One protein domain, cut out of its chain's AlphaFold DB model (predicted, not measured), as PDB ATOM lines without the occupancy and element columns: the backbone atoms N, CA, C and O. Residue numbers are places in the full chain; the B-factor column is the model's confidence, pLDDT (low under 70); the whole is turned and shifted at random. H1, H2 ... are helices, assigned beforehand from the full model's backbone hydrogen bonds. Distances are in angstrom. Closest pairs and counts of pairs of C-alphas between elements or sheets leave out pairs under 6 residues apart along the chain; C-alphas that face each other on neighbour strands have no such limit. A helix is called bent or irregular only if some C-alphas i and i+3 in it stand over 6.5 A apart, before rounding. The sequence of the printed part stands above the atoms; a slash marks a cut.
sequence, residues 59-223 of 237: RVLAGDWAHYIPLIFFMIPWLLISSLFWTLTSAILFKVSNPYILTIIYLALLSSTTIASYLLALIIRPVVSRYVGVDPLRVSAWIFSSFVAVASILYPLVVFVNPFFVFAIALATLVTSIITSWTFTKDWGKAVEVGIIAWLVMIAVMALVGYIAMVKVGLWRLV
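Overview. This is residues 59 to 223 of the 237 residues of an uncharacterized protein of Vulcanisaeta sp. JCHS_4 (UniProt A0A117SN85). H1b, H3 and H4 lie nearly side by side in a layer, H3 in its middle, and H2 and H5 cross over one side of it, spreading apart as a V. Residues 59 to 67 of the arm H1a stick out. The 165 printed residues, with six named helices, H1 to H6, and no named strand, are all helix, mostly crossed in packing. The whole is compact: radius of gyration of the C-alphas 17.0 A, spans 48 by 46 by 28 A.

Along the chain. Find C-alpha 59 at (54.320, 97.507, 198.887), where H1, residues 59 to 94, begins. Its hydrogen bonds assign one helix, but it is bent: C-alphas 74 and 77 are 7.0 A apart, and H1a, residues 59 to 74, stands about perpendicular, 86 degrees, to H1b, residues 77 to 94. Then come H2, residues 99 to 128, 40.5 A; H3, 136 to 160, 37.1 A; H4, 165 to 185, 30.1 A; H5, 188 to 216, 41.2 A; and H6, 219 to 223, ending at (43.509, 58.252, 172.518).

Arrangement. Start at H3, the hub, touching four helices. Its closest C-alphas to H1b are Ala 149 and Ser 82, 4.6 A, at a shallow tilt of 26 degrees; to H2, Ser 140 and Ala 121, 4.6 A, a steep 47 degrees. H3 and H4 form a hairpin, Val 158 to Phe 165, 5.3 A between closest C-alphas. H4 and H5 form another, Ile 178 to Gly 195, 4.2 A. H6 is close to but not clearly touching H5. Every O i to N i+4 pair is within hydrogen-bond range in H5 and H6, but 6 of 12 in H1a, 13 of 14 in H1b, 24 of 26 in H2, 18 of 21 in H3 and 16 of 17 in H4.

Size, cuts and confidence. The C-alphas farthest apart, Arg 59 and Phe 164, are 51.0 A apart. The printed part has no cut and no long link. Look for pLDDT under 70 mainly at residues 59 to 74 and 216 to 223.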
ATOM      1  N   ARG A  59      54.390  96.484 199.949       35.53
ATOM      2  CA  ARG A  59      54.320  97.507 198.887       35.53
ATOM      3  C   ARG A  59      55.279  97.235 197.734       35.53
ATOM      4  O   ARG A  59      55.020  97.719 196.641       35.53
ATOM      5  N   VAL A  60      56.338  96.457 197.946       41.25
ATOM      6  CA  VAL A  60      57.261  96.059 196.871       41.25
ATOM      7  C   VAL A  60      56.636  94.964 196.000       41.25
ATOM      8  O   VAL A  60      56.691  95.059 194.781       41.25
ATOM      9  N   LEU A  61      55.906  94.010 196.589       36.50
ATOM     10  CA  LEU A  61      55.193  92.984 195.819       36.50
ATOM     11  C   LEU A  61      53.985  93.530 195.043       36.50
ATOM     12  O   LEU A  61      53.769  93.091 193.923       36.50
ATOM     13  N   ALA A  62      53.218  94.484 195.583       38.34
ATOM     14  CA  ALA A  62      52.126  95.137 194.844       38.34
ATOM     15  C   ALA A  62      52.617  96.264 193.907       38.34
ATOM     16  O   ALA A  62      52.010  96.515 192.866       38.34
ATOM     17  N   GLY A  63      53.721  96.929 194.261       36.44
ATOM     18  CA  GLY A  63      54.341  98.006 193.485       36.44
ATOM     19  C   GLY A  63      55.100  97.529 192.246       36.44
ATOM     20  O   GLY A  63      55.160  98.272 191.269       36.44
ATOM     21  N   ASP A  64      55.597  96.287 192.232       48.25
ATOM     22  CA  ASP A  64      56.280  95.714 191.063       48.25
ATOM     23  C   ASP A  64      55.319  95.340 189.925       48.25
ATOM     24  O   ASP A  64      55.687  95.440 188.755       48.25
ATOM     25  N   TRP A  65      54.060  94.986 190.213       40.91
ATOM     26  CA  TRP A  65      53.083  94.683 189.153       40.91
ATOM     27  C   TRP A  65      52.697  95.910 188.329       40.91
ATOM     28  O   TRP A  65      52.408  95.775 187.140       40.91
ATOM     29  N   ALA A  66      52.755  97.111 188.915       46.03
ATOM     30  CA  ALA A  66      52.426  98.358 188.228       46.03
ATOM     31  C   ALA A  66      53.358  98.654 187.040       46.03
ATOM     32  O   ALA A  66      52.922  99.242 186.049       46.03
ATOM     33  N   HIS A  67      54.608  98.184 187.091       50.94
ATOM     34  CA  HIS A  67      55.549  98.286 185.974       50.94
ATOM     35  C   HIS A  67      55.158  97.386 184.785       50.94
ATOM     36  O   HIS A  67      55.440  97.719 183.634       50.94
ATOM     37  N   TYR A  68      54.454  96.279 185.048       56.19
ATOM     38  CA  TYR A  68      53.977  95.334 184.033       56.19
ATOM     39  C   TYR A  68      52.565  95.650 183.520       56.19
ATOM     40  O   TYR A  68      52.175  95.125 182.480       56.19
ATOM     41  N   ILE A  69      51.808  96.536 184.179       59.62
ATOM     42  CA  ILE A  69      50.467  96.959 183.735       59.62
ATOM     43  C   ILE A  69      50.465  97.428 182.263       59.62
ATOM     44  O   ILE A  69      49.637  96.932 181.497       59.62
ATOM     45  N   PRO A  70      51.396  98.291 181.798       63.03
ATOM     46  CA  PRO A  70      51.448  98.695 180.392       63.03
ATOM     47  C   PRO A  70      51.719  97.526 179.436       63.03
ATOM     48  O   PRO A  70      51.206  97.517 178.321       63.03
ATOM     49  N   LEU A  71      52.507  96.536 179.869       66.69
ATOM     50  CA  LEU A  71      52.816  95.338 179.086       66.69
ATOM     51  C   LEU A  71      51.578  94.448 178.939       66.69
ATOM     52  O   LEU A  71      51.275  93.985 177.844       66.69
ATOM     53  N   ILE A  72      50.826  94.275 180.026       66.06
ATOM     54  CA  ILE A  72      49.566  93.529 180.036       66.06
ATOM     55  C   ILE A  72      48.551  94.206 179.103       66.06
ATOM     56  O   ILE A  72      47.984  93.534 178.246       66.06
ATOM     57  N   PHE A  73      48.391  95.534 179.165       67.31
ATOM     58  CA  PHE A  73      47.540  96.279 178.222       67.31
ATOM     59  C   PHE A  73      47.971  96.132 176.759       67.31
ATOM     60  O   PHE A  73      47.124  96.166 175.870       67.31
ATOM     61  N   PHE A  74      49.262  95.924 176.505       69.12
ATOM     62  CA  PHE A  74      49.784  95.680 175.162       69.12
ATOM     63  C   PHE A  74      49.418  94.283 174.633       69.12
ATOM     64  O   PHE A  74      49.212  94.103 173.438       69.12
ATOM     65  N   MET A  75      49.301  93.291 175.518       74.19
ATOM     66  CA  MET A  75      48.986  91.900 175.161       74.19
ATOM     67  C   MET A  75      47.477  91.618 175.135       74.19
ATOM     68  O   MET A  75      47.014  90.776 174.363       74.19
ATOM     69  N   ILE A  76      46.711  92.321 175.974       74.88
ATOM     70  CA  ILE A  76      45.267  92.132 176.183       74.88
ATOM     71  C   ILE A  76      44.460  92.061 174.875       74.88
ATOM     72  O   ILE A  76      43.670  91.125 174.760       74.88
ATOM     73  N   PRO A  77      44.631  92.954 173.877       74.88
ATOM     74  CA  PRO A  77      43.801  92.928 172.669       74.88
ATOM     75  C   PRO A  77      43.844  91.580 171.942       74.88
ATOM     76  O   PRO A  77      42.816  91.068 171.504       74.88
ATOM     77  N   TRP A  78      45.025  90.966 171.884       75.25
ATOM     78  CA  TRP A  78      45.235  89.661 171.266       75.25
ATOM     79  C   TRP A  78      44.708  88.523 172.145       75.25
ATOM     80  O   TRP A  78      44.043  87.598 171.670       75.25
ATOM     81  N   LEU A  79      44.974  88.598 173.451       80.75
ATOM     82  CA  LEU A  79      44.661  87.520 174.386       80.75
ATOM     83  C   LEU A  79      43.172  87.435 174.743       80.75
ATOM     84  O   LEU A  79      42.688  86.330 174.989       80.75
ATOM     85  N   LEU A  80      42.432  88.548 174.710       79.81
ATOM     86  CA  LEU A  80      40.971  88.553 174.861       79.81
ATOM     87  C   LEU A  80      40.310  87.739 173.743       79.81
ATOM     88  O   LEU A  80      39.525  86.831 174.019       79.81
ATOM     89  N   ILE A  81      40.687  88.014 172.490       75.12
ATOM     90  CA  ILE A  81      40.164  87.303 171.316       75.12
ATOM     91  C   ILE A  81      40.545  85.822 171.403       75.12
ATOM     92  O   ILE A  81      39.678  84.954 171.315       75.12
ATOM     93  N   SER A  82      41.822  85.527 171.667       76.75
ATOM     94  CA  SER A  82      42.319  84.158 171.847       76.75
ATOM     95  C   SER A  82      41.518  83.370 172.891       76.75
ATOM     96  O   SER A  82      41.068  82.250 172.639       76.75
ATOM     97  N   SER A  83      41.320  83.962 174.070       77.12
ATOM     98  CA  SER A  83      40.651  83.306 175.199       77.12
ATOM     99  C   SER A  83      39.173  83.074 174.920       77.12
ATOM    100  O   SER A  83      38.628  82.045 175.320       77.12
ATOM    101  N   LEU A  84      38.529  83.983 174.183       79.62
ATOM    102  CA  LEU A  84      37.143  83.825 173.755       79.62
ATOM    103  C   LEU A  84      36.992  82.616 172.824       79.62
ATOM    104  O   LEU A  84      36.144  81.761 173.076       79.62
ATOM    105  N   PHE A  85      37.848  82.494 171.804       77.69
ATOM    106  CA  PHE A  85      37.814  81.364 170.868       77.69
ATOM    107  C   PHE A  85      38.039  80.019 171.564       77.69
ATOM    108  O   PHE A  85      37.300  79.064 171.310       77.69
ATOM    109  N   TRP A  86      38.999  79.938 172.488       78.06
ATOM    110  CA  TRP A  86      39.216  78.720 173.272       78.06
ATOM    111  C   TRP A  86      38.054  78.395 174.201       78.06
ATOM    112  O   TRP A  86      37.666  77.232 174.308       78.06
ATOM    113  N   THR A  87      37.456  79.412 174.823       81.00
ATOM    114  CA  THR A  87      36.273  79.227 175.670       81.00
ATOM    115  C   THR A  87      35.122  78.665 174.846       81.00
ATOM    116  O   THR A  87      34.561  77.642 175.227       81.00
ATOM    117  N   LEU A  88      34.828  79.251 173.683       77.19
ATOM    118  CA  LEU A  88      33.784  78.768 172.772       77.19
ATOM    119  C   LEU A  88      34.066  77.342 172.286       77.19
ATOM    120  O   LEU A  88      33.187  76.484 172.327       77.19
ATOM    121  N   THR A  89      35.307  77.058 171.896       77.25
ATOM    122  CA  THR A  89      35.723  75.717 171.459       77.25
ATOM    123  C   THR A  89      35.532  74.692 172.575       77.25
ATOM    124  O   THR A  89      34.960  73.627 172.348       77.25
ATOM    125  N   SER A  90      35.942  75.025 173.803       75.19
ATOM    126  CA  SER A  90      35.748  74.163 174.972       75.19
ATOM    127  C   SER A  90      34.266  73.983 175.320       75.19
ATOM    128  O   SER A  90      33.846  72.868 175.618       75.19
ATOM    129  N   ALA A  91      33.453  75.036 175.198       78.62
ATOM    130  CA  ALA A  91      32.011  74.991 175.418       78.62
ATOM    131  C   ALA A  91      31.338  73.987 174.479       78.62
ATOM    132  O   ALA A  91      30.544  73.158 174.923       78.62
ATOM    133  N   ILE A  92      31.708  74.029 173.194       76.19
ATOM    134  CA  ILE A  92      31.197  73.128 172.157       76.19
ATOM    135  C   ILE A  92      31.649  71.686 172.428       76.19
ATOM    136  O   ILE A  92      30.820  70.776 172.427       76.19
ATOM    137  N   LEU A  93      32.941  71.466 172.700       74.88
ATOM    138  CA  LEU A  93      33.498  70.123 172.915       74.88
ATOM    139  C   LEU A  93      32.952  69.442 174.177       74.88
ATOM    140  O   LEU A  93      32.655  68.248 174.150       74.88
ATOM    141  N   PHE A  94      32.809  70.191 175.270       76.88
ATOM    142  CA  PHE A  94      32.365  69.663 176.564       76.88
ATOM    143  C   PHE A  94      30.865  69.856 176.821       76.88
ATOM    144  O   PHE A  94      30.387  69.495 177.894       76.88
ATOM    145  N   LYS A  95      30.117  70.399 175.849       76.88
ATOM    146  CA  LYS A  95      28.679  70.710 175.961       76.88
ATOM    147  C   LYS A  95      28.348  71.548 177.204       76.88
ATOM    148  O   LYS A  95      27.328  71.340 177.859       76.88
ATOM    149  N   VAL A  96      29.220  72.496 177.540       75.44
ATOM    150  CA  VAL A  96      29.036  73.398 178.684       75.44
ATOM    151  C   VAL A  96      28.262  74.623 178.213       75.44
ATOM    152  O   VAL A  96      28.778  75.430 177.449       75.44
ATOM    153  N   SER A  97      27.026  74.775 178.685       74.69
ATOM    154  CA  SER A  97      26.159  75.919 178.366       74.69
ATOM    155  C   SER A  97      25.965  76.888 179.536       74.69
ATOM    156  O   SER A  97      25.394  77.960 179.358       74.69
ATOM    157  N   ASN A  98      26.438  76.535 180.738       77.94
ATOM    158  CA  ASN A  98      26.284  77.379 181.918       77.94
ATOM    159  C   ASN A  98      27.192  78.626 181.812       77.94
ATOM    160  O   ASN A  98      28.420  78.477 181.807       77.94
ATOM    161  N   PRO A  99      26.627  79.848 181.794       76.44
ATOM    162  CA  PRO A  99      27.390  81.078 181.584       76.44
ATOM    163  C   PRO A  99      28.408  81.355 182.699       76.44
ATOM    164  O   PRO A  99      29.470  81.920 182.434       76.44
ATOM    165  N   TYR A 100      28.144  80.913 183.933       72.62
ATOM    166  CA  TYR A 100      29.088  81.064 185.043       72.62
ATOM    167  C   TYR A 100      30.332  80.197 184.842       72.62
ATOM    168  O   TYR A 100      31.454  80.669 185.022       72.62
ATOM    169  N   ILE A 101      30.149  78.950 184.400       74.50
ATOM    170  CA  ILE A 101      31.259  78.029 184.124       74.50
ATOM    171  C   ILE A 101      32.077  78.539 182.931       74.50
ATOM    172  O   ILE A 101      33.305  78.545 182.988       74.50
ATOM    173  N   LEU A 102      31.413  79.045 181.888       68.75
ATOM    174  CA  LEU A 102      32.079  79.651 180.731       68.75
ATOM    175  C   LEU A 102      32.903  80.883 181.110       68.75
ATOM    176  O   LEU A 102      34.020  81.041 180.626       68.75
ATOM    177  N   THR A 103      32.395  81.718 182.016       74.44
ATOM    178  CA  THR A 103      33.127  82.894 182.510       74.44
ATOM    179  C   THR A 103      34.380  82.485 183.286       74.44
ATOM    180  O   THR A 103      35.446  83.066 183.087       74.44
ATOM    181  N   ILE A 104      34.289  81.454 184.132       78.50
ATOM    182  CA  ILE A 104      35.446  80.926 184.871       78.50
ATOM    183  C   ILE A 104      36.492  80.359 183.904       78.50
ATOM    184  O   ILE A 104      37.675  80.675 184.037       78.50
ATOM    185  N   ILE A 105      36.068  79.573 182.908       75.81
ATOM    186  CA  ILE A 105      36.957  79.028 181.869       75.81
ATOM    187  C   ILE A 105      37.642  80.164 181.102       75.81
ATOM    188  O   ILE A 105      38.859  80.140 180.934       75.81
ATOM    189  N   TYR A 106      36.887  81.186 180.703       73.69
ATOM    190  CA  TYR A 106      37.413  82.351 180.000       73.69
ATOM    191  C   TYR A 106      38.483  83.093 180.805       73.69
ATOM    192  O   TYR A 106      39.565  83.369 180.288       73.69
ATOM    193  N   LEU A 107      38.225  83.370 182.084       81.56
ATOM    194  CA  LEU A 107      39.182  84.052 182.960       81.56
ATOM    195  C   LEU A 107      40.425  83.194 183.241       81.56
ATOM    196  O   LEU A 107      41.546  83.712 183.287       81.56
ATOM    197  N   ALA A 108      40.257  81.879 183.392       78.62
ATOM    198  CA  ALA A 108      41.366  80.943 183.560       78.62
ATOM    199  C   ALA A 108      42.246  80.865 182.298       78.62
ATOM    200  O   ALA A 108      43.475  80.879 182.383       78.62
ATOM    201  N   LEU A 109      41.635  80.845 181.112       80.62
ATOM    202  CA  LEU A 109      42.353  80.880 179.837       80.62
ATOM    203  C   LEU A 109      43.065  82.217 179.625       80.62
ATOM    204  O   LEU A 109      44.235  82.233 179.250       80.62
ATOM    205  N   LEU A 110      42.410  83.334 179.931       79.06
ATOM    206  CA  LEU A 110      43.004  84.660 179.790       79.06
ATOM    207  C   LEU A 110      44.213  84.836 180.709       79.06
ATOM    208  O   LEU A 110      45.277  85.264 180.264       79.06
ATOM    209  N   SER A 111      44.083  84.460 181.979       78.69
ATOM    210  CA  SER A 111      45.192  84.540 182.935       78.69
ATOM    211  C   SER A 111      46.352  83.617 182.551       78.69
ATOM    212  O   SER A 111      47.496  84.068 182.491       78.69
ATOM    213  N   SER A 112      46.077  82.355 182.210       79.19
ATOM    214  CA  SER A 112      47.116  81.394 181.815       79.19
ATOM    215  C   SER A 112      47.839  81.791 180.526       79.19
ATOM    216  O   SER A 112      49.072  81.772 180.491       79.19
ATOM    217  N   THR A 113      47.112  82.217 179.490       79.25
ATOM    218  CA  THR A 113      47.714  82.672 178.225       79.25
ATOM    219  C   THR A 113      48.519  83.959 178.396       79.25
ATOM    220  O   THR A 113      49.566  84.102 177.762       79.25
ATOM    221  N   THR A 114      48.103  84.855 179.295       79.38
ATOM    222  CA  THR A 114      48.868  86.064 179.647       79.38
ATOM    223  C   THR A 114      50.185  85.711 180.330       79.38
ATOM    224  O   THR A 114      51.239  86.184 179.902       79.38
ATOM    225  N   ILE A 115      50.152  84.834 181.338       79.94
ATOM    226  CA  ILE A 115      51.358  84.388 182.052       79.94
ATOM    227  C   ILE A 115      52.311  83.661 181.096       79.94
ATOM    228  O   ILE A 115      53.500  83.969 181.065       79.94
ATOM    229  N   ALA A 116      51.799  82.735 180.284       80.88
ATOM    230  CA  ALA A 116      52.613  81.984 179.330       80.88
ATOM    231  C   ALA A 116      53.284  82.909 178.305       80.88
ATOM    232  O   ALA A 116      54.492  82.821 178.086       80.88
ATOM    233  N   SER A 117      52.522  83.838 177.726       81.19
ATOM    234  CA  SER A 117      53.042  84.797 176.746       81.19
ATOM    235  C   SER A 117      54.090  85.732 177.360       81.19
ATOM    236  O   SER A 117      55.068  86.076 176.702       81.19
ATOM    237  N   TYR A 118      53.930  86.107 178.632       80.31
ATOM    238  CA  TYR A 118      54.922  86.894 179.362       80.31
ATOM    239  C   TYR A 118      56.223  86.113 179.596       80.31
ATOM    240  O   TYR A 118      57.311  86.623 179.329       80.31
ATOM    241  N   LEU A 119      56.128  84.855 180.037       82.06
ATOM    242  CA  LEU A 119      57.298  83.992 180.233       82.06
ATOM    243  C   LEU A 119      58.052  83.755 178.921       82.06
ATOM    244  O   LEU A 119      59.278  83.836 178.889       82.06
ATOM    245  N   LEU A 120      57.325  83.533 177.827       80.88
ATOM    246  CA  LEU A 120      57.903  83.431 176.489       80.88
ATOM    247  C   LEU A 120      58.612  84.727 176.089       80.88
ATOM    248  O   LEU A 120      59.754  84.686 175.628       80.88
ATOM    249  N   ALA A 121      57.988  85.881 176.337       79.75
ATOM    250  CA  ALA A 121      58.584  87.182 176.048       79.75
ATOM    251  C   ALA A 121      59.921  87.384 176.772       79.75
ATOM    252  O   ALA A 121      60.861  87.920 176.183       79.75
ATOM    253  N   LEU A 122      60.043  86.906 178.014       78.69
ATOM    254  CA  LEU A 122      61.304  86.944 178.758       78.69
ATOM    255  C   LEU A 122      62.403  86.087 178.116       78.69
ATOM    256  O   LEU A 122      63.564  86.496 178.143       78.69
ATOM    257  N   ILE A 123      62.053  84.947 177.513       78.44
ATOM    258  CA  ILE A 123      63.014  84.042 176.864       78.44
ATOM    259  C   ILE A 123      63.649  84.702 175.634       78.44
ATOM    260  O   ILE A 123      64.863  84.601 175.459       78.44
ATOM    261  N   ILE A 124      62.873  85.401 174.795       77.62
ATOM    262  CA  ILE A 124      63.415  85.968 173.537       77.62
ATOM    263  C   ILE A 124      63.881  87.405 173.648       77.62
ATOM    264  O   ILE A 124      64.571  87.886 172.749       77.62
ATOM    265  N   ARG A 125      63.549  88.088 174.746       79.06
ATOM    266  CA  ARG A 125      63.985  89.461 175.011       79.06
ATOM    267  C   ARG A 125      65.474  89.699 174.694       79.06
ATOM    268  O   ARG A 125      65.742  90.705 174.038       79.06
ATOM    269  N   PRO A 126      66.436  88.831 175.086       77.06
ATOM    270  CA  PRO A 126      67.861  89.043 174.797       77.06
ATOM    271  C   PRO A 126      68.220  88.954 173.309       77.06
ATOM    272  O   PRO A 126      69.241  89.495 172.881       77.06
ATOM    273  N   VAL A 127      67.410  88.239 172.525       77.19
ATOM    274  CA  VAL A 127      67.555  88.149 171.071       77.19
ATOM    275  C   VAL A 127      66.994  89.422 170.455       77.19
ATOM    276  O   VAL A 127      67.732  90.147 169.799       77.19
ATOM    277  N   VAL A 128      65.734  89.758 170.750       77.50
ATOM    278  CA  VAL A 128      65.031  90.933 170.201       77.50
ATOM    279  C   VAL A 128      65.765  92.243 170.502       77.50
ATOM    280  O   VAL A 128      65.819  93.121 169.641       77.50
ATOM    281  N   SER A 129      66.411  92.365 171.668       78.62
ATOM    282  CA  SER A 129      67.189  93.559 172.035       78.62
ATOM    283  C   SER A 129      68.360  93.864 171.100       78.62
ATOM    284  O   SER A 129      68.862  94.981 171.113       78.62
ATOM    285  N   ARG A 130      68.817  92.894 170.299       77.81
ATOM    286  CA  ARG A 130      69.900  93.093 169.320       77.81
ATOM    287  C   ARG A 130      69.410  93.702 168.006       77.81
ATOM    288  O   ARG A 130      70.217  94.226 167.245       77.81
ATOM    289  N   TYR A 131      68.107  93.632 167.739       71.81
ATOM    290  CA  TYR A 131      67.520  94.001 166.447       71.81
ATOM    291  C   TYR A 131      66.625  95.239 166.522       71.81
ATOM    292  O   TYR A 131      66.219  95.756 165.482       71.81
ATOM    293  N   VAL A 132      66.298  95.711 167.727       69.75
ATOM    294  CA  VAL A 132      65.258  96.718 167.941       69.75
ATOM    295  C   VAL A 132      65.748  97.832 168.870       69.75
ATOM    296  O   VAL A 132      66.340  97.562 169.908       69.75
ATOM    297  N   GLY A 133      65.473  99.091 168.503       66.75
ATOM    298  CA  GLY A 133      65.828 100.289 169.286       66.75
ATOM    299  C   GLY A 133      64.771 100.748 170.304       66.75
ATOM    300  O   GLY A 133      64.928 101.797 170.919       66.75
ATOM    301  N   VAL A 134      63.678  99.994 170.456       73.75
ATOM    302  CA  VAL A 134      62.607 100.211 171.450       73.75
ATOM    303  C   VAL A 134      62.624  99.113 172.519       73.75
ATOM    304  O   VAL A 134      63.403  98.170 172.422       73.75
ATOM    305  N   ASP A 135      61.762  99.222 173.537       77.81
ATOM    306  CA  ASP A 135      61.675  98.266 174.652       77.81
ATOM    307  C   ASP A 135      61.509  96.804 174.159       77.81
ATOM    308  O   ASP A 135      60.436  96.433 173.664       77.81
ATOM    309  N   PRO A 136      62.543  95.949 174.307       73.75
ATOM    310  CA  PRO A 136      62.556  94.608 173.728       73.75
ATOM    311  C   PRO A 136      61.564  93.663 174.406       73.75
ATOM    312  O   PRO A 136      61.134  92.688 173.789       73.75
ATOM    313  N   LEU A 137      61.167  93.939 175.654       76.75
ATOM    314  CA  LEU A 137      60.184  93.121 176.361       76.75
ATOM    315  C   LEU A 137      58.782  93.329 175.779       76.75
ATOM    316  O   LEU A 137      58.064  92.357 175.552       76.75
ATOM    317  N   ARG A 138      58.418  94.580 175.469       74.56
ATOM    318  CA  ARG A 138      57.136  94.910 174.822       74.56
ATOM    319  C   ARG A 138      57.023  94.294 173.438       74.56
ATOM    320  O   ARG A 138      55.987  93.725 173.109       74.56
ATOM    321  N   VAL A 139      58.098  94.363 172.657       74.56
ATOM    322  CA  VAL A 139      58.141  93.774 171.312       74.56
ATOM    323  C   VAL A 139      58.018  92.256 171.374       74.56
ATOM    324  O   VAL A 139      57.195  91.679 170.669       74.56
ATOM    325  N   SER A 140      58.755  91.613 172.280       78.88
ATOM    326  CA  SER A 140      58.670  90.162 172.482       78.88
ATOM    327  C   SER A 140      57.259  89.733 172.902       78.88
ATOM    328  O   SER A 140      56.703  88.782 172.357       78.88
ATOM    329  N   ALA A 141      56.637  90.469 173.826       78.88
ATOM    330  CA  ALA A 141      55.269  90.209 174.265       78.88
ATOM    331  C   ALA A 141      54.237  90.392 173.141       78.88
ATOM    332  O   ALA A 141      53.273  89.629 173.061       78.88
ATOM    333  N   TRP A 142      54.439  91.364 172.251       81.00
ATOM    334  CA  TRP A 142      53.578  91.590 171.089       81.00
ATOM    335  C   TRP A 142      53.672  90.468 170.052       81.00
ATOM    336  O   TRP A 142      52.647  89.958 169.599       81.00
ATOM    337  N   ILE A 143      54.890  90.030 169.723       80.56
ATOM    338  CA  ILE A 143      55.120  88.905 168.804       80.56
ATOM    339  C   ILE A 143      54.442  87.637 169.347       80.56
ATOM    340  O   ILE A 143      53.736  86.945 168.618       80.56
ATOM    341  N   PHE A 144      54.565  87.355 170.647       81.44
ATOM    342  CA  PHE A 144      53.957  86.150 171.214       81.44
ATOM    343  C   PHE A 144      52.451  86.220 171.398       81.44
ATOM    344  O   PHE A 144      51.756  85.255 171.090       81.44
ATOM    345  N   SER A 145      51.925  87.346 171.867       77.88
ATOM    346  CA  SER A 145      50.477  87.500 172.028       77.88
ATOM    347  C   SER A 145      49.745  87.433 170.682       77.88
ATOM    348  O   SER A 145      48.728  86.746 170.583       77.88
ATOM    349  N   SER A 146      50.298  88.042 169.629       78.56
ATOM    350  CA  SER A 146      49.757  87.935 168.266       78.56
ATOM    351  C   SER A 146      49.851  86.512 167.699       78.56
ATOM    352  O   SER A 146      48.870  86.019 167.141       78.56
ATOM    353  N   PHE A 147      50.972  85.809 167.910       84.12
ATOM    354  CA  PHE A 147      51.106  84.392 167.556       84.12
ATOM    355  C   PHE A 147      50.009  83.551 168.221       84.12
ATOM    356  O   PHE A 147      49.317  82.787 167.546       84.12
ATOM    357  N   VAL A 148      49.835  83.706 169.538       82.19
ATOM    358  CA  VAL A 148      48.849  82.947 170.317       82.19
ATOM    359  C   VAL A 148      47.439  83.243 169.816       82.19
ATOM    360  O   VAL A 148      46.666  82.312 169.625       82.19
ATOM    361  N   ALA A 149      47.110  84.502 169.522       80.44
ATOM    362  CA  ALA A 149      45.806  84.854 168.970       80.44
ATOM    363  C   ALA A 149      45.526  84.178 167.623       80.44
ATOM    364  O   ALA A 149      44.475  83.557 167.462       80.44
ATOM    365  N   VAL A 150      46.468  84.242 166.678       83.06
ATOM    366  CA  VAL A 150      46.299  83.630 165.349       83.06
ATOM    367  C   VAL A 150      46.191  82.111 165.450       83.06
ATOM    368  O   VAL A 150      45.307  81.517 164.830       83.06
ATOM    369  N   ALA A 151      47.029  81.484 166.277       81.81
ATOM    370  CA  ALA A 151      46.940  80.052 166.533       81.81
ATOM    371  C   ALA A 151      45.565  79.676 167.104       81.81
ATOM    372  O   ALA A 151      44.928  78.757 166.598       81.81
ATOM    373  N   SER A 152      45.069  80.412 168.102       80.19
ATOM    374  CA  SER A 152      43.793  80.139 168.772       80.19
ATOM    375  C   SER A 152      42.564  80.328 167.884       80.19
ATOM    376  O   SER A 152      41.598  79.585 168.030       80.19
ATOM    377  N   ILE A 153      42.588  81.291 166.959       79.31
ATOM    378  CA  ILE A 153      41.490  81.507 166.000       79.31
ATOM    379  C   ILE A 153      41.408  80.349 165.002       79.31
ATOM    380  O   ILE A 153      40.316  79.931 164.621       79.31
ATOM    381  N   LEU A 154      42.559  79.829 164.572       81.38
ATOM    382  CA  LEU A 154      42.629  78.802 163.534       81.38
ATOM    383  C   LEU A 154      42.593  77.372 164.092       81.38
ATOM    384  O   LEU A 154      42.207  76.453 163.375       81.38
ATOM    385  N   TYR A 155      42.945  77.162 165.364       79.69
ATOM    386  CA  TYR A 155      42.950  75.843 166.008       79.69
ATOM    387  C   TYR A 155      41.619  75.072 165.910       79.69
ATOM    388  O   TYR A 155      41.658  73.862 165.664       79.69
ATOM    389  N   PRO A 156      40.436  75.712 166.014       75.62
ATOM    390  CA  PRO A 156      39.161  75.035 165.798       75.62
ATOM    391  C   PRO A 156      39.065  74.340 164.432       75.62
ATOM    392  O   PRO A 156      38.431  73.295 164.337       75.62
ATOM    393  N   LEU A 157      39.739  74.842 163.389       74.69
ATOM    394  CA  LEU A 157      39.755  74.199 162.068       74.69
ATOM    395  C   LEU A 157      40.438  72.826 162.102       74.69
ATOM    396  O   LEU A 157      40.003  71.895 161.430       74.69
ATOM    397  N   VAL A 158      41.478  72.666 162.923       74.81
ATOM    398  CA  VAL A 158      42.144  71.369 163.108       74.81
ATOM    399  C   VAL A 158      41.245  70.398 163.861       74.81
ATOM    400  O   VAL A 158      41.176  69.223 163.509       74.81
ATOM    401  N   VAL A 159      40.542  70.890 164.883       69.50
ATOM    402  CA  VAL A 159      39.686  70.061 165.740       69.50
ATOM    403  C   VAL A 159      38.408  69.624 165.023       69.50
ATOM    404  O   VAL A 159      38.002  68.472 165.157       69.50
ATOM    405  N   PHE A 160      37.768  70.534 164.288       70.50
ATOM    406  CA  PHE A 160      36.445  70.307 163.706       70.50
ATOM    407  C   PHE A 160      36.467  69.952 162.219       70.50
ATOM    408  O   PHE A 160      35.494  69.370 161.747       70.50
ATOM    409  N   VAL A 161      37.528  70.298 161.477       77.81
ATOM    410  CA  VAL A 161      37.559  70.123 160.016       77.81
ATOM    411  C   VAL A 161      38.566  69.058 159.595       77.81
ATOM    412  O   VAL A 161      38.159  68.016 159.084       77.81
ATOM    413  N   ASN A 162      39.873  69.303 159.749       73.81
ATOM    414  CA  ASN A 162      40.890  68.364 159.263       73.81
ATOM    415  C   ASN A 162      42.293  68.595 159.878       73.81
ATOM    416  O   ASN A 162      42.745  69.741 159.942       73.81
ATOM    417  N   PRO A 163      43.057  67.542 160.233       73.44
ATOM    418  CA  PRO A 163      44.456  67.675 160.660       73.44
ATOM    419  C   PRO A 163      45.389  68.351 159.637       73.44
ATOM    420  O   PRO A 163      46.383  68.949 160.042       73.44
ATOM    421  N   PHE A 164      45.081  68.349 158.335       75.19
ATOM    422  CA  PHE A 164      45.871  69.084 157.333       75.19
ATOM    423  C   PHE A 164      45.894  70.604 157.572       75.19
ATOM    424  O   PHE A 164      46.839  71.276 157.155       75.19
ATOM    425  N   PHE A 165      44.928  71.155 158.319       79.69
ATOM    426  CA  PHE A 165      44.947  72.566 158.717       79.69
ATOM    427  C   PHE A 165      46.100  72.911 159.669       79.69
ATOM    428  O   PHE A 165      46.441  74.085 159.779       79.69
ATOM    429  N   VAL A 166      46.769  71.930 160.294       79.38
ATOM    430  CA  VAL A 166      47.960  72.181 161.128       79.38
ATOM    431  C   VAL A 166      49.052  72.885 160.321       79.38
ATOM    432  O   VAL A 166      49.686  73.813 160.825       79.38
ATOM    433  N   PHE A 167      49.228  72.515 159.049       80.56
ATOM    434  CA  PHE A 167      50.183  73.181 158.164       80.56
ATOM    435  C   PHE A 167      49.782  74.636 157.881       80.56
ATOM    436  O   PHE A 167      50.621  75.535 157.936       80.56
ATOM    437  N   ALA A 168      48.492  74.889 157.651       82.31
ATOM    438  CA  ALA A 168      47.978  76.241 157.443       82.31
ATOM    439  C   ALA A 168      48.158  77.125 158.690       82.31
ATOM    440  O   ALA A 168      48.527  78.291 158.564       82.31
ATOM    441  N   ILE A 169      47.976  76.568 159.894       85.19
ATOM    442  CA  ILE A 169      48.249  77.271 161.159       85.19
ATOM    443  C   ILE A 169      49.739  77.587 161.290       85.19
ATOM    444  O   ILE A 169      50.100  78.719 161.613       85.19
ATOM    445  N   ALA A 170      50.608  76.611 161.026       85.75
ATOM    446  CA  ALA A 170      52.054  76.797 161.082       85.75
ATOM    447  C   ALA A 170      52.510  77.920 160.134       85.75
ATOM    448  O   ALA A 170      53.275  78.797 160.536       85.75
ATOM    449  N   LEU A 171      51.967  77.957 158.913       88.50
ATOM    450  CA  LEU A 171      52.258  79.005 157.940       88.50
ATOM    451  C   LEU A 171      51.697  80.373 158.365       88.50
ATOM    452  O   LEU A 171      52.418  81.369 158.339       88.50
ATOM    453  N   ALA A 172      50.436  80.439 158.797       86.69
ATOM    454  CA  ALA A 172      49.798  81.690 159.215       86.69
ATOM    455  C   ALA A 172      50.500  82.323 160.427       86.69
ATOM    456  O   ALA A 172      50.712  83.538 160.481       86.69
ATOM    457  N   THR A 173      50.904  81.494 161.389       89.69
ATOM    458  CA  THR A 173      51.653  81.935 162.572       89.69
ATOM    459  C   THR A 173      53.077  82.376 162.233       89.69
ATOM    460  O   THR A 173      53.554  83.349 162.816       89.69
ATOM    461  N   LEU A 174      53.736  81.741 161.256       89.12
ATOM    462  CA  LEU A 174      55.038  82.182 160.745       89.12
ATOM    463  C   LEU A 174      54.937  83.567 160.100       89.12
ATOM    464  O   LEU A 174      55.686  84.477 160.459       89.12
ATOM    465  N   VAL A 175      53.971  83.746 159.196       90.06
ATOM    466  CA  VAL A 175      53.727  85.032 158.524       90.06
ATOM    467  C   VAL A 175      53.422  86.126 159.550       90.06
ATOM    468  O   VAL A 175      53.990  87.214 159.480       90.06
ATOM    469  N   THR A 176      52.600  85.822 160.555       88.88
ATOM    470  CA  THR A 176      52.264  86.769 161.628       88.88
ATOM    471  C   THR A 176      53.492  87.143 162.459       88.88
ATOM    472  O   THR A 176      53.685  88.320 162.760       88.88
ATOM    473  N   SER A 177      54.366  86.185 162.780       87.31
ATOM    474  CA  SER A 177      55.614  86.449 163.509       87.31
ATOM    475  C   SER A 177      56.549  87.389 162.733       87.31
ATOM    476  O   SER A 177      57.131  88.312 163.303       87.31
ATOM    477  N   ILE A 178      56.651  87.216 161.411       86.44
ATOM    478  CA  ILE A 178      57.477  88.072 160.546       86.44
ATOM    479  C   ILE A 178      56.875  89.479 160.427       86.44
ATOM    480  O   ILE A 178      57.586  90.464 160.623       86.44
ATOM    481  N   ILE A 179      55.567  89.590 160.165       86.75
ATOM    482  CA  ILE A 179      54.883  90.888 160.038       86.75
ATOM    483  C   ILE A 179      54.976  91.677 161.348       86.75
ATOM    484  O   ILE A 179      55.289  92.867 161.336       86.75
ATOM    485  N   THR A 180      54.753  91.021 162.485       83.62
ATOM    486  CA  THR A 180      54.847  91.681 163.795       83.62
ATOM    487  C   THR A 180      56.280  92.006 164.195       83.62
ATOM    488  O   THR A 180      56.501  92.984 164.898       83.62
ATOM    489  N   SER A 181      57.276  91.267 163.713       82.81
ATOM    490  CA  SER A 181      58.681  91.661 163.878       82.81
ATOM    491  C   SER A 181      59.019  92.888 163.022       82.81
ATOM    492  O   SER A 181      59.693  93.812 163.488       82.81
ATOM    493  N   TRP A 182      58.481  92.955 161.800       85.38
ATOM    494  CA  TRP A 182      58.699  94.066 160.873       85.38
ATOM    495  C   TRP A 182      58.185  95.407 161.404       85.38
ATOM    496  O   TRP A 182      58.844  96.431 161.201       85.38
ATOM    497  N   THR A 183      57.085  95.410 162.171       81.25
ATOM    498  CA  THR A 183      56.554  96.642 162.783       81.25
ATOM    499  C   THR A 183      57.539  97.334 163.732       81.25
ATOM    500  O   THR A 183      57.376  98.525 163.997       81.25
ATOM    501  N   PHE A 184      58.580  96.638 164.212       75.75
ATOM    502  CA  PHE A 184      59.554  97.191 165.163       75.75
ATOM    503  C   PHE A 184      60.991  97.260 164.640       75.75
ATOM    504  O   PHE A 184      61.724  98.163 165.047       75.75
ATOM    505  N   THR A 185      61.412  96.359 163.749       75.81
ATOM    506  CA  THR A 185      62.781  96.378 163.200       75.81
ATOM    507  C   THR A 185      62.953  97.381 162.058       75.81
ATOM    508  O   THR A 185      64.070  97.846 161.847       75.81
ATOM    509  N   LYS A 186      61.883  97.714 161.312       75.06
ATOM    510  CA  LYS A 186      61.886  98.571 160.097       75.06
ATOM    511  C   LYS A 186      62.848  98.132 158.972       75.06
ATOM    512  O   LYS A 186      62.913  98.783 157.936       75.06
ATOM    513  N   ASP A 187      63.538  97.013 159.155       83.75
ATOM    514  CA  ASP A 187      64.447  96.349 158.225       83.75
ATOM    515  C   ASP A 187      63.891  94.947 157.961       83.75
ATOM    516  O   ASP A 187      63.666  94.175 158.901       83.75
ATOM    517  N   TRP A 188      63.634  94.639 156.687       84.75
ATOM    518  CA  TRP A 188      63.025  93.377 156.269       84.75
ATOM    519  C   TRP A 188      63.911  92.166 156.581       84.75
ATOM    520  O   TRP A 188      63.401  91.153 157.058       84.75
ATOM    521  N   GLY A 189      65.231  92.271 156.393       86.06
ATOM    522  CA  GLY A 189      66.153  91.165 156.669       86.06
ATOM    523  C   GLY A 189      66.153  90.799 158.153       86.06
ATOM    524  O   GLY A 189      65.973  89.637 158.519       86.06
ATOM    525  N   LYS A 190      66.231  91.818 159.016       83.19
ATOM    526  CA  LYS A 190      66.167  91.646 160.476       83.19
ATOM    527  C   LYS A 190      64.788  91.194 160.959       83.19
ATOM    528  O   LYS A 190      64.699  90.432 161.917       83.19
ATOM    529  N   ALA A 191      63.715  91.653 160.311       83.44
ATOM    530  CA  ALA A 191      62.349  91.239 160.634       83.44
ATOM    531  C   ALA A 191      62.142  89.739 160.407       83.44
ATOM    532  O   ALA A 191      61.566  89.062 161.257       83.44
ATOM    533  N   VAL A 192      62.627  89.225 159.273       87.00
ATOM    534  CA  VAL A 192      62.537  87.801 158.932       87.00
ATOM    535  C   VAL A 192      63.348  86.966 159.920       87.00
ATOM    536  O   VAL A 192      62.831  85.979 160.437       87.00
ATOM    537  N   GLU A 193      64.572  87.381 160.244       85.81
ATOM    538  CA  GLU A 193      65.433  86.664 161.190       85.81
ATOM    539  C   GLU A 193      64.794  86.559 162.584       85.81
ATOM    540  O   GLU A 193      64.604  85.457 163.105       85.81
ATOM    541  N   VAL A 194      64.372  87.690 163.162       84.12
ATOM    542  CA  VAL A 194      63.706  87.720 164.475       84.12
ATOM    543  C   VAL A 194      62.386  86.951 164.446       84.12
ATOM    544  O   VAL A 194      62.112  86.176 165.363       84.12
ATOM    545  N   GLY A 195      61.593  87.123 163.385       85.31
ATOM    546  CA  GLY A 195      60.303  86.462 163.225       85.31
ATOM    547  C   GLY A 195      60.427  84.940 163.157       85.31
ATOM    548  O   GLY A 195      59.656  84.239 163.815       85.31
ATOM    549  N   ILE A 196      61.418  84.419 162.427       89.19
ATOM    550  CA  ILE A 196      61.693  82.978 162.356       89.19
ATOM    551  C   ILE A 196      62.181  82.456 163.709       89.19
ATOM    552  O   ILE A 196      61.687  81.426 164.163       89.19
ATOM    553  N   ILE A 197      63.099  83.158 164.385       86.56
ATOM    554  CA  ILE A 197      63.602  82.732 165.701       86.56
ATOM    555  C   ILE A 197      62.457  82.667 166.717       86.56
ATOM    556  O   ILE A 197      62.290  81.652 167.395       86.56
ATOM    557  N   ALA A 198      61.639  83.719 166.798       85.94
ATOM    558  CA  ALA A 198      60.487  83.758 167.693       85.94
ATOM    559  C   ALA A 198      59.487  82.632 167.381       85.94
ATOM    560  O   ALA A 198      59.006  81.957 168.293       85.94
ATOM    561  N   TRP A 199      59.227  82.381 166.095       91.75
ATOM    562  CA  TRP A 199      58.346  81.304 165.650       91.75
ATOM    563  C   TRP A 199      58.885  79.914 166.024       91.75
ATOM    564  O   TRP A 199      58.146  79.101 166.578       91.75
ATOM    565  N   LEU A 200      60.178  79.651 165.806       89.62
ATOM    566  CA  LEU A 200      60.816  78.382 166.174       89.62
ATOM    567  C   LEU A 200      60.756  78.129 167.683       89.62
ATOM    568  O   LEU A 200      60.440  77.015 168.102       89.62
ATOM    569  N   VAL A 201      61.004  79.160 168.498       86.56
ATOM    570  CA  VAL A 201      60.867  79.072 169.959       86.56
ATOM    571  C   VAL A 201      59.434  78.688 170.339       86.56
ATOM    572  O   VAL A 201      59.251  77.799 171.171       86.56
ATOM    573  N   MET A 202      58.415  79.275 169.699       84.31
ATOM    574  CA  MET A 202      57.016  78.912 169.969       84.31
ATOM    575  C   MET A 202      56.698  77.478 169.609       84.31
ATOM    576  O   MET A 202      56.123  76.763 170.427       84.31
ATOM    577  N   ILE A 203      57.066  77.045 168.406       84.62
ATOM    578  CA  ILE A 203      56.789  75.681 167.957       84.62
ATOM    579  C   ILE A 203      57.486  74.672 168.872       84.62
ATOM    580  O   ILE A 203      56.862  73.691 169.273       84.62
ATOM    581  N   ALA A 204      58.732  74.936 169.279       85.44
ATOM    582  CA  ALA A 204      59.457  74.085 170.217       85.44
ATOM    583  C   ALA A 204      58.765  74.009 171.588       85.44
ATOM    584  O   ALA A 204      58.580  72.915 172.124       85.44
ATOM    585  N   VAL A 205      58.331  75.147 172.141       84.56
ATOM    586  CA  VAL A 205      57.611  75.177 173.425       84.56
ATOM    587  C   VAL A 205      56.255  74.479 173.313       84.56
ATOM    588  O   VAL A 205      55.920  73.674 174.178       84.56
ATOM    589  N   MET A 206      55.491  74.715 172.246       81.94
ATOM    590  CA  MET A 206      54.203  74.047 172.022       81.94
ATOM    591  C   MET A 206      54.366  72.535 171.853       81.94
ATOM    592  O   MET A 206      53.603  71.773 172.446       81.94
ATOM    593  N   ALA A 207      55.374  72.094 171.098       82.00
ATOM    594  CA  ALA A 207      55.691  70.681 170.941       82.00
ATOM    595  C   ALA A 207      56.092  70.048 172.281       82.00
ATOM    596  O   ALA A 207      55.616  68.962 172.610       82.00
ATOM    597  N   LEU A 208      56.900  70.743 173.090       83.94
ATOM    598  CA  LEU A 208      57.296  70.279 174.419       83.94
ATOM    599  C   LEU A 208      56.095  70.169 175.366       83.94
ATOM    600  O   LEU A 208      55.931  69.148 176.032       83.94
ATOM    601  N   VAL A 209      55.235  71.189 175.415       80.12
ATOM    602  CA  VAL A 209      54.008  71.175 176.227       80.12
ATOM    603  C   VAL A 209      53.077  70.052 175.768       80.12
ATOM    604  O   VAL A 209      52.576  69.298 176.603       80.12
ATOM    605  N   GLY A 210      52.896  69.884 174.455       75.50
ATOM    606  CA  GLY A 210      52.106  68.796 173.877       75.50
ATOM    607  C   GLY A 210      52.666  67.415 174.219       75.50
ATOM    608  O   GLY A 210      51.918  66.526 174.626       75.50
ATOM    609  N   TYR A 211      53.985  67.242 174.139       77.50
ATOM    610  CA  TYR A 211      54.663  66.011 174.537       77.50
ATOM    611  C   TYR A 211      54.473  65.713 176.029       77.50
ATOM    612  O   TYR A 211      54.092  64.601 176.394       77.50
ATOM    613  N   ILE A 212      54.672  66.707 176.902       77.50
ATOM    614  CA  ILE A 212      54.456  66.557 178.349       77.50
ATOM    615  C   ILE A 212      52.996  66.184 178.635       77.50
ATOM    616  O   ILE A 212      52.750  65.292 179.449       77.50
ATOM    617  N   ALA A 213      52.035  66.807 177.952       72.75
ATOM    618  CA  ALA A 213      50.623  66.465 178.082       72.75
ATOM    619  C   ALA A 213      50.348  65.010 177.657       72.75
ATOM    620  O   ALA A 213      49.712  64.256 178.395       72.75
ATOM    621  N   MET A 214      50.888  64.569 176.519       71.75
ATOM    622  CA  MET A 214      50.728  63.191 176.039       71.75
ATOM    623  C   MET A 214      51.344  62.157 176.991       71.75
ATOM    624  O   MET A 214      50.691  61.161 177.318       71.75
ATOM    625  N   VAL A 215      52.573  62.399 177.453       72.44
ATOM    626  CA  VAL A 215      53.367  61.424 178.217       72.44
ATOM    627  C   VAL A 215      53.041  61.445 179.707       72.44
ATOM    628  O   VAL A 215      52.825  60.386 180.294       72.44
ATOM    629  N   LYS A 216      52.988  62.626 180.338       63.91
ATOM    630  CA  LYS A 216      52.805  62.739 181.797       63.91
ATOM    631  C   LYS A 216      51.346  62.767 182.224       63.91
ATOM    632  O   LYS A 216      51.015  62.183 183.250       63.91
ATOM    633  N   VAL A 217      50.477  63.426 181.459       60.09
ATOM    634  CA  VAL A 217      49.043  63.524 181.797       60.09
ATOM    635  C   VAL A 217      48.276  62.289 181.302       60.09
ATOM    636  O   VAL A 217      47.095  62.121 181.584       60.09
ATOM    637  N   GLY A 218      48.950  61.370 180.599       56.00
ATOM    638  CA  GLY A 218      48.357  60.105 180.174       56.00
ATOM    639  C   GLY A 218      47.279  60.275 179.105       56.00
ATOM    640  O   GLY A 218      46.486  59.359 178.901       56.00
ATOM    641  N   LEU A 219      47.257  61.410 178.395       58.56
ATOM    642  CA  LEU A 219      46.334  61.661 177.281       58.56
ATOM    643  C   LEU A 219      46.448  60.594 176.184       58.56
ATOM    644  O   LEU A 219      45.448  60.268 175.547       58.56
ATOM    645  N   TRP A 220      47.616  59.962 176.032       57.56
ATOM    646  CA  TRP A 220      47.785  58.816 175.135       57.56
ATOM    647  C   TRP A 220      46.842  57.647 175.480       57.56
ATOM    648  O   TRP A 220      46.352  56.975 174.576       57.56
ATOM    649  N   ARG A 221      46.508  57.443 176.767       55.03
ATOM    650  CA  ARG A 221      45.562  56.403 177.210       55.03
ATOM    651  C   ARG A 221      44.131  56.708 176.777       55.03
ATOM    652  O   ARG A 221      43.396  55.785 176.450       55.03
ATOM    653  N   LEU A 222      43.746  57.983 176.730       57.03
ATOM    654  CA  LEU A 222      42.437  58.407 176.222       57.03
ATOM    655  C   LEU A 222      42.340  58.229 174.700       57.03
ATOM    656  O   LEU A 222      41.296  57.819 174.198       57.03
ATOM    657  N   VAL A 223      43.433  58.476 173.972       55.75
ATOM    658  CA  VAL A 223      43.509  58.252 172.518       55.75
ATOM    659  C   VAL A 223      43.442  56.754 172.183       55.75
ATOM    660  O   VAL A 223      42.669  56.362 171.311       55.75
TER     661      VAL A 223